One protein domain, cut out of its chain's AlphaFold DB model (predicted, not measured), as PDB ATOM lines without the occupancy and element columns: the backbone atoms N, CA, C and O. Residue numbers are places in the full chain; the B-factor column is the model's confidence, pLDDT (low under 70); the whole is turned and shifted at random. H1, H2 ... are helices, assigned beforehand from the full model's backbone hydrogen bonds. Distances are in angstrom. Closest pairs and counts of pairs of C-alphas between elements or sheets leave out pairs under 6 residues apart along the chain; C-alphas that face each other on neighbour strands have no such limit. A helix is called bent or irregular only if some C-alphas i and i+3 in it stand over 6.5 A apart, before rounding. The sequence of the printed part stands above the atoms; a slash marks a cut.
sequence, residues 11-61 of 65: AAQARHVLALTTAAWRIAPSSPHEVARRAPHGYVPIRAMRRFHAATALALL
ATOM      1  N   ALA A  11      53.364 -31.916 -31.560       81.19
ATOM      2  CA  ALA A  11      52.079 -32.608 -31.533       81.19
ATOM      3  C   ALA A  11      51.707 -33.220 -32.897       81.19
ATOM      4  O   ALA A  11      51.110 -34.296 -32.954       81.19
ATOM      5  N   ALA A  12      52.048 -32.560 -34.008       78.44
ATOM      6  CA  ALA A  12      51.834 -33.113 -35.343       78.44
ATOM      7  C   ALA A  12      52.740 -34.327 -35.599       78.44
ATOM      8  O   ALA A  12      52.265 -35.331 -36.131       78.44
ATOM      9  N   GLN A  13      53.994 -34.271 -35.146       84.31
ATOM     10  CA  GLN A  13      54.934 -35.386 -35.256       84.31
ATOM     11  C   GLN A  13      54.498 -36.589 -34.407       84.31
ATOM     12  O   GLN A  13      54.451 -37.707 -34.917       84.31
ATOM     13  N   ALA A  14      54.089 -36.370 -33.153       84.94
ATOM     14  CA  ALA A  14      53.579 -37.434 -32.287       84.94
ATOM     15  C   ALA A  14      52.345 -38.124 -32.896       84.94
ATOM     16  O   ALA A  14      52.268 -39.352 -32.935       84.94
ATOM     17  N   ARG A  15      51.405 -37.346 -33.455       82.19
ATOM     18  CA  ARG A  15      50.236 -37.894 -34.164       82.19
ATOM     19  C   ARG A  15      50.625 -38.720 -35.387       82.19
ATOM     20  O   ARG A  15      49.975 -39.729 -35.650       82.19
ATOM     21  N   HIS A  16      51.657 -38.311 -36.120       83.56
ATOM     22  CA  HIS A  16      52.148 -39.060 -37.272       83.56
ATOM     23  C   HIS A  16      52.769 -40.403 -36.865       83.56
ATOM     24  O   HIS A  16      52.396 -41.433 -37.421       83.56
ATOM     25  N   VAL A  17      53.634 -40.413 -35.844       86.81
ATOM     26  CA  VAL A  17      54.246 -41.648 -35.320       86.81
ATOM     27  C   VAL A  17      53.171 -42.609 -34.816       86.81
ATOM     28  O   VAL A  17      53.148 -43.768 -35.218       86.81
ATOM     29  N   LEU A  18      52.211 -42.123 -34.023       84.62
ATOM     30  CA  LEU A  18      51.088 -42.943 -33.559       84.62
ATOM     31  C   LEU A  18      50.256 -43.496 -34.722       84.62
ATOM     32  O   LEU A  18      49.822 -44.645 -34.670       84.62
ATOM     33  N   ALA A  19      50.034 -42.712 -35.782       81.50
ATOM     34  CA  ALA A  19      49.315 -43.173 -36.967       81.50
ATOM     35  C   ALA A  19      50.046 -44.311 -37.696       81.50
ATOM     36  O   ALA A  19      49.405 -45.291 -38.070       81.50
ATOM     37  N   LEU A  20      51.369 -44.208 -37.855       84.06
ATOM     38  CA  LEU A  20      52.184 -45.255 -38.474       84.06
ATOM     39  C   LEU A  20      52.205 -46.533 -37.629       84.06
ATOM     40  O   LEU A  20      51.968 -47.620 -38.154       84.06
ATOM     41  N   THR A  21      52.422 -46.406 -36.318       86.19
ATOM     42  CA  THR A  21      52.477 -47.558 -35.408       86.19
ATOM     43  C   THR A  21      51.131 -48.276 -35.336       86.19
ATOM     44  O   THR A  21      51.073 -49.495 -35.470       86.19
ATOM     45  N   THR A  22      50.027 -47.533 -35.198       83.31
ATOM     46  CA  THR A  22      48.676 -48.129 -35.161       83.31
ATOM     47  C   THR A  22      48.327 -48.849 -36.463       83.31
ATOM     48  O   THR A  22      47.752 -49.937 -36.411       83.31
ATOM     49  N   ALA A  23      48.731 -48.308 -37.619       78.50
ATOM     50  CA  ALA A  23      48.543 -48.959 -38.915       78.50
ATOM     51  C   ALA A  23      49.357 -50.258 -39.041       78.50
ATOM     52  O   ALA A  23      48.804 -51.287 -39.428       78.50
ATOM     53  N   ALA A  24      50.639 -50.234 -38.658       86.12
ATOM     54  CA  ALA A  24      51.510 -51.410 -38.690       86.12
ATOM     55  C   ALA A  24      51.002 -52.539 -37.776       86.12
ATOM     56  O   ALA A  24      51.110 -53.715 -38.113       86.12
ATOM     57  N   TRP A  25      50.393 -52.181 -36.645       86.50
ATOM     58  CA  TRP A  25      49.898 -53.128 -35.645       86.50
ATOM     59  C   TRP A  25      48.422 -53.495 -35.856       86.50
ATOM     60  O   TRP A  25      47.846 -54.227 -35.055       86.50
ATOM     61  N   ARG A  26      47.795 -52.985 -36.928       78.38
ATOM     62  CA  ARG A  26      46.373 -53.187 -37.262       78.38
ATOM     63  C   ARG A  26      45.426 -52.843 -36.103       78.38
ATOM     64  O   ARG A  26      44.342 -53.415 -35.991       78.38
ATOM     65  N   ILE A  27      45.820 -51.891 -35.258       76.50
ATOM     66  CA  ILE A  27      44.992 -51.399 -34.159       76.50
ATOM     67  C   ILE A  27      43.896 -50.530 -34.769       76.50
ATOM     68  O   ILE A  27      44.181 -49.582 -35.507       76.50
ATOM     69  N   ALA A  28      42.639 -50.859 -34.473       69.94
ATOM     70  CA  ALA A  28      41.511 -50.078 -34.952       69.94
ATOM     71  C   ALA A  28      41.640 -48.617 -34.465       69.94
ATOM     72  O   ALA A  28      41.942 -48.384 -33.292       69.94
ATOM     73  N   PRO A  29      41.432 -47.624 -35.344       69.31
ATOM     74  CA  PRO A  29      41.487 -46.218 -34.966       69.31
ATOM     75  C   PRO A  29      40.446 -45.925 -33.885       69.31
ATOM     76  O   PRO A  29      39.341 -46.468 -33.921       69.31
ATOM     77  N   SER A  30      40.786 -45.036 -32.947       70.44
ATOM     78  CA  SER A  30      39.955 -44.768 -31.763       70.44
ATOM     79  C   SER A  30      38.554 -44.250 -32.109       70.44
ATOM     80  O   SER A  30      37.619 -44.384 -31.324       70.44
ATOM     81  N   SER A  31      38.395 -43.664 -33.302       72.44
ATOM     82  CA  SER A  31      37.136 -43.105 -33.771       72.44
ATOM     83  C   SER A  31      37.036 -43.094 -35.303       72.44
ATOM     84  O   SER A  31      38.018 -42.788 -35.987       72.44
ATOM     85  N   PRO A  32      35.830 -43.300 -35.872       66.31
ATOM     86  CA  PRO A  32      35.557 -43.080 -37.295       66.31
ATOM     87  C   PRO A  32      35.923 -41.669 -37.781       66.31
ATOM     88  O   PRO A  32      36.253 -41.482 -38.952       66.31
ATOM     89  N   HIS A  33      35.889 -40.675 -36.887       69.12
ATOM     90  CA  HIS A  33      36.265 -39.297 -37.193       69.12
ATOM     91  C   HIS A  33      37.776 -39.153 -37.436       69.12
ATOM     92  O   HIS A  33      38.201 -38.370 -38.282       69.12
ATOM     93  N   GLU A  34      38.609 -39.943 -36.752       70.88
ATOM     94  CA  GLU A  34      40.050 -39.967 -37.021       70.88
ATOM     95  C   GLU A  34      40.370 -40.574 -38.380       70.88
ATOM     96  O   GLU A  34      41.281 -40.096 -39.055       70.88
ATOM     97  N   VAL A  35      39.591 -41.569 -38.811       71.88
ATOM     98  CA  VAL A  35      39.716 -42.136 -40.158       71.88
ATOM     99  C   VAL A  35      39.382 -41.084 -41.204       71.88
ATOM    100  O   VAL A  35      40.162 -40.880 -42.127       71.88
ATOM    101  N   ALA A  36      38.285 -40.348 -41.010       70.44
ATOM    102  CA  ALA A  36      37.877 -39.299 -41.938       70.44
ATOM    103  C   ALA A  36      38.911 -38.174 -42.084       70.44
ATOM    104  O   ALA A  36      39.084 -37.651 -43.178       70.44
ATOM    105  N   ARG A  37      39.637 -37.834 -41.012       72.62
ATOM    106  CA  ARG A  37      40.717 -36.834 -41.069       72.62
ATOM    107  C   ARG A  37      41.990 -37.335 -41.751       72.62
ATOM    108  O   ARG A  37      42.751 -36.519 -42.257       72.62
ATOM    109  N   ARG A  38      42.269 -38.642 -41.694       67.38
ATOM    110  CA  ARG A  38      43.495 -39.246 -42.254       67.38
ATOM    111  C   ARG A  38      43.326 -39.727 -43.689       67.38
ATOM    112  O   ARG A  38      44.322 -39.986 -44.357       67.38
ATOM    113  N   ALA A  39      42.093 -39.925 -44.128       72.81
ATOM    114  CA  ALA A  39      41.838 -40.540 -45.407       72.81
ATOM    115  C   ALA A  39      42.033 -39.544 -46.568       72.81
ATOM    116  O   ALA A  39      41.833 -38.339 -46.388       72.81
ATOM    117  N   PRO A  40      42.429 -40.038 -47.756       74.75
ATOM    118  CA  PRO A  40      42.511 -39.223 -48.962       74.75
ATOM    119  C   PRO A  40      41.196 -38.477 -49.228       74.75
ATOM    120  O   PRO A  40      40.125 -38.913 -48.794       74.75
ATOM    121  N   HIS A  41      41.275 -37.354 -49.950       75.31
ATOM    122  CA  HIS A  41      40.098 -36.567 -50.319       75.31
ATOM    123  C   HIS A  41      38.983 -37.468 -50.879       75.31
ATOM    124  O   HIS A  41      39.237 -38.312 -51.735       75.31
ATOM    125  N   GLY A  42      37.757 -37.296 -50.375       74.62
ATOM    126  CA  GLY A  42      36.604 -38.114 -50.770       74.62
ATOM    127  C   GLY A  42      36.303 -39.311 -49.861       74.62
ATOM    128  O   GLY A  42      35.438 -40.117 -50.198       74.62
ATOM    129  N   TYR A  43      36.955 -39.446 -48.702       80.62
ATOM    130  CA  TYR A  43      36.576 -40.488 -47.749       80.62
ATOM    131  C   TYR A  43      35.174 -40.280 -47.178       80.62
ATOM    132  O   TYR A  43      34.896 -39.317 -46.460       80.62
ATOM    133  N   VAL A  44      34.314 -41.261 -47.434       77.94
ATOM    134  CA  VAL A  44      32.968 -41.341 -46.879       77.94
ATOM    135  C   VAL A  44      32.930 -42.505 -45.887       77.94
ATOM    136  O   VAL A  44      33.151 -43.651 -46.283       77.94
ATOM    137  N   PRO A  45      32.635 -42.263 -44.594       80.44
ATOM    138  CA  PRO A  45      32.465 -43.344 -43.632       80.44
ATOM    139  C   PRO A  45      31.405 -44.344 -44.107       80.44
ATOM    140  O   PRO A  45      30.329 -43.943 -44.553       80.44
ATOM    141  N   ILE A  46      31.643 -45.645 -43.913       83.12
ATOM    142  CA  ILE A  46      30.706 -46.713 -44.318       83.12
ATOM    143  C   ILE A  46      29.291 -46.462 -43.773       83.12
ATOM    144  O   ILE A  46      28.298 -46.703 -44.455       83.12
ATOM    145  N   ARG A  47      29.176 -45.920 -42.554       82.12
ATOM    146  CA  ARG A  47      27.881 -45.560 -41.958       82.12
ATOM    147  C   ARG A  47      27.137 -44.489 -42.763       82.12
ATOM    148  O   ARG A  47      25.922 -44.588 -42.897       82.12
ATOM    149  N   ALA A  48      27.845 -43.483 -43.274       84.25
ATOM    150  CA  ALA A  48      27.252 -42.449 -44.115       84.25
ATOM    151  C   ALA A  48      26.769 -43.050 -45.441       84.25
ATOM    152  O   ALA A  48      25.630 -42.809 -45.830       84.25
ATOM    153  N   MET A  49      27.566 -43.937 -46.047       86.44
ATOM    154  CA  MET A  49      27.183 -44.658 -47.266       86.44
ATOM    155  C   MET A  49      25.926 -45.518 -47.058       86.44
ATOM    156  O   MET A  49      24.985 -45.464 -47.843       86.44
ATOM    157  N   ARG A  50      25.851 -46.264 -45.948       88.50
ATOM    158  CA  ARG A  50      24.670 -47.076 -45.605       88.50
ATOM    159  C   ARG A  50      23.413 -46.231 -45.406       88.50
ATOM    160  O   ARG A  50      22.343 -46.626 -45.856       88.50
ATOM    161  N   ARG A  51      23.532 -45.072 -44.747       88.44
ATOM    162  CA  ARG A  51      22.407 -44.135 -44.579       88.44
ATOM    163  C   ARG A  51      21.953 -43.560 -45.914       88.44
ATOM    164  O   ARG A  51      20.752 -43.437 -46.115       88.44
ATOM    165  N   PHE A  52      22.892 -43.245 -46.803       89.62
ATOM    166  CA  PHE A  52      22.576 -42.791 -48.151       89.62
ATOM    167  C   PHE A  52      21.782 -43.857 -48.910       89.62
ATOM    168  O   PHE A  52      20.665 -43.579 -49.325       89.62
ATOM    169  N   HIS A  53      22.278 -45.097 -48.974       90.62
ATOM    170  CA  HIS A  53      21.554 -46.194 -49.624       90.62
ATOM    171  C   HIS A  53      20.162 -46.426 -49.032       90.62
ATOM    172  O   HIS A  53      19.211 -46.612 -49.783       90.62
ATOM    173  N   ALA A  54      20.027 -46.386 -47.703       88.94
ATOM    174  CA  ALA A  54      18.730 -46.533 -47.049       88.94
ATOM    175  C   ALA A  54      17.767 -45.393 -47.418       88.94
ATOM    176  O   ALA A  54      16.609 -45.650 -47.729       88.94
ATOM    177  N   ALA A  55      18.245 -44.145 -47.434       87.12
ATOM    178  CA  ALA A  55      17.443 -42.998 -47.847       87.12
ATOM    179  C   ALA A  55      17.036 -43.085 -49.326       87.12
ATOM    180  O   ALA A  55      15.881 -42.831 -49.653       87.12
ATOM    181  N   THR A  56      17.946 -43.501 -50.213       87.25
ATOM    182  CA  THR A  56      17.639 -43.733 -51.631       87.25
ATOM    183  C   THR A  56      16.608 -44.845 -51.805       87.25
ATOM    184  O   THR A  56      15.666 -44.680 -52.571       87.25
ATOM    185  N   ALA A  57      16.741 -45.958 -51.078       87.31
ATOM    186  CA  ALA A  57      15.778 -47.055 -51.128       87.31
ATOM    187  C   ALA A  57      14.381 -46.608 -50.665       87.31
ATOM    188  O   ALA A  57      13.395 -46.935 -51.318       87.31
ATOM    189  N   LEU A  58      14.301 -45.809 -49.594       85.56
ATOM    190  CA  LEU A  58      13.045 -45.206 -49.132       85.56
ATOM    191  C   LEU A  58      12.448 -44.226 -50.148       85.56
ATOM    192  O   LEU A  58      11.238 -44.212 -50.325       85.56
ATOM    193  N   ALA A  59      13.274 -43.438 -50.838       82.31
ATOM    194  CA  ALA A  59      12.808 -42.505 -51.863       82.31
ATOM    195  C   ALA A  59      12.285 -43.203 -53.135       82.31
ATOM    196  O   ALA A  59      11.457 -42.637 -53.843       82.31
ATOM    197  N   LEU A  60      12.778 -44.410 -53.432       82.94
ATOM    198  CA  LEU A  60      12.352 -45.222 -54.580       82.94
ATOM    199  C   LEU A  60      11.114 -46.078 -54.291       82.94
ATOM    200  O   LEU A  60      10.483 -46.570 -55.227       82.94
ATOM    201  N   LEU A  61      10.765 -46.276 -53.019       81.25
ATOM    202  CA  LEU A  61       9.505 -46.908 -52.657       81.25
ATOM    203  C   LEU A  61       8.354 -45.953 -53.031       81.25
ATOM    204  O   LEU A  61       8.429 -44.758 -52.723       81.25
TER     205      LEU A  61
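This is residues 11 to 61 of the 65 residues of an uncharacterized protein of Variovorax sp. SG533 (UniProt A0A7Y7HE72). Three separate helices are strung out along an extended chain: H1 stands crosswise at one end, the short H2 lies between the other two, and H3 runs out lengthwise as a straight arm whose residues 48 to 60, together with Leu 61, stick out free. No helix packs on another, and much of the length comes from this arm. The printed part has 51 residues with three named helices, in the order H1, H2, H3, and no named strand; its class is all helix. The whole is extended, with a radius of gyration of the C-alphas of 15.4 A, and spans 49 by 20 by 14 A.

H1 is residues 11 to 24, from C-alpha 11 at (52.079, -32.608, -31.533) to C-alpha 24 at (51.510, -51.410, -38.690), 20.1 A from first to last C-alpha; the largest change along it is the fall in y. H2 is residues 32 to 38, seven residues, from C-alpha 32 at (35.557, -43.080, -37.295) to C-alpha 38 at (43.495, -39.246, -42.254), and along it x rises. H3 is residues 46 to 60, the longest helix, 21.1 A from first to last C-alpha; along it x falls, and it ends with C-alpha 60 at (12.352, -45.222, -54.580).

From the first printed residue onward, H1 touches no helix. Residues 25 to 31 make a short link from H1 to H2, and these two helices are apart, with no C-alpha of the one within 8 A of the other. Residues 39 to 45 make a short link from H2 to H3, and these two are apart as well. H1 and H3 are also apart. There is no hairpin. Residues 48 to 61, of which 48 to 60 belong to H3, stand free, with no C-alpha 8 or more residues away along the chain within 10 A. In the backbones of H1, H2 and H3 every O i to N i+4 pair is within hydrogen-bond range, and no helix is bent or irregular.

The outline is a rod, and the two C-alphas farthest apart, those of Gln 13 and Leu 61, are 50.0 A apart. Without residues 48 to 61 the body has 37 residues and spans 27 by 19 by 14 A, with a radius of gyration of 10.5 A. The printed part has no cut, and neither link is long. The mean pLDDT of the printed part is 80.2; residues 28 to 29, 32 to 33 and 38 are under 70, the model's low confidence. The mean pLDDT is 83 in H1, 70 in H2 and 86 in H3.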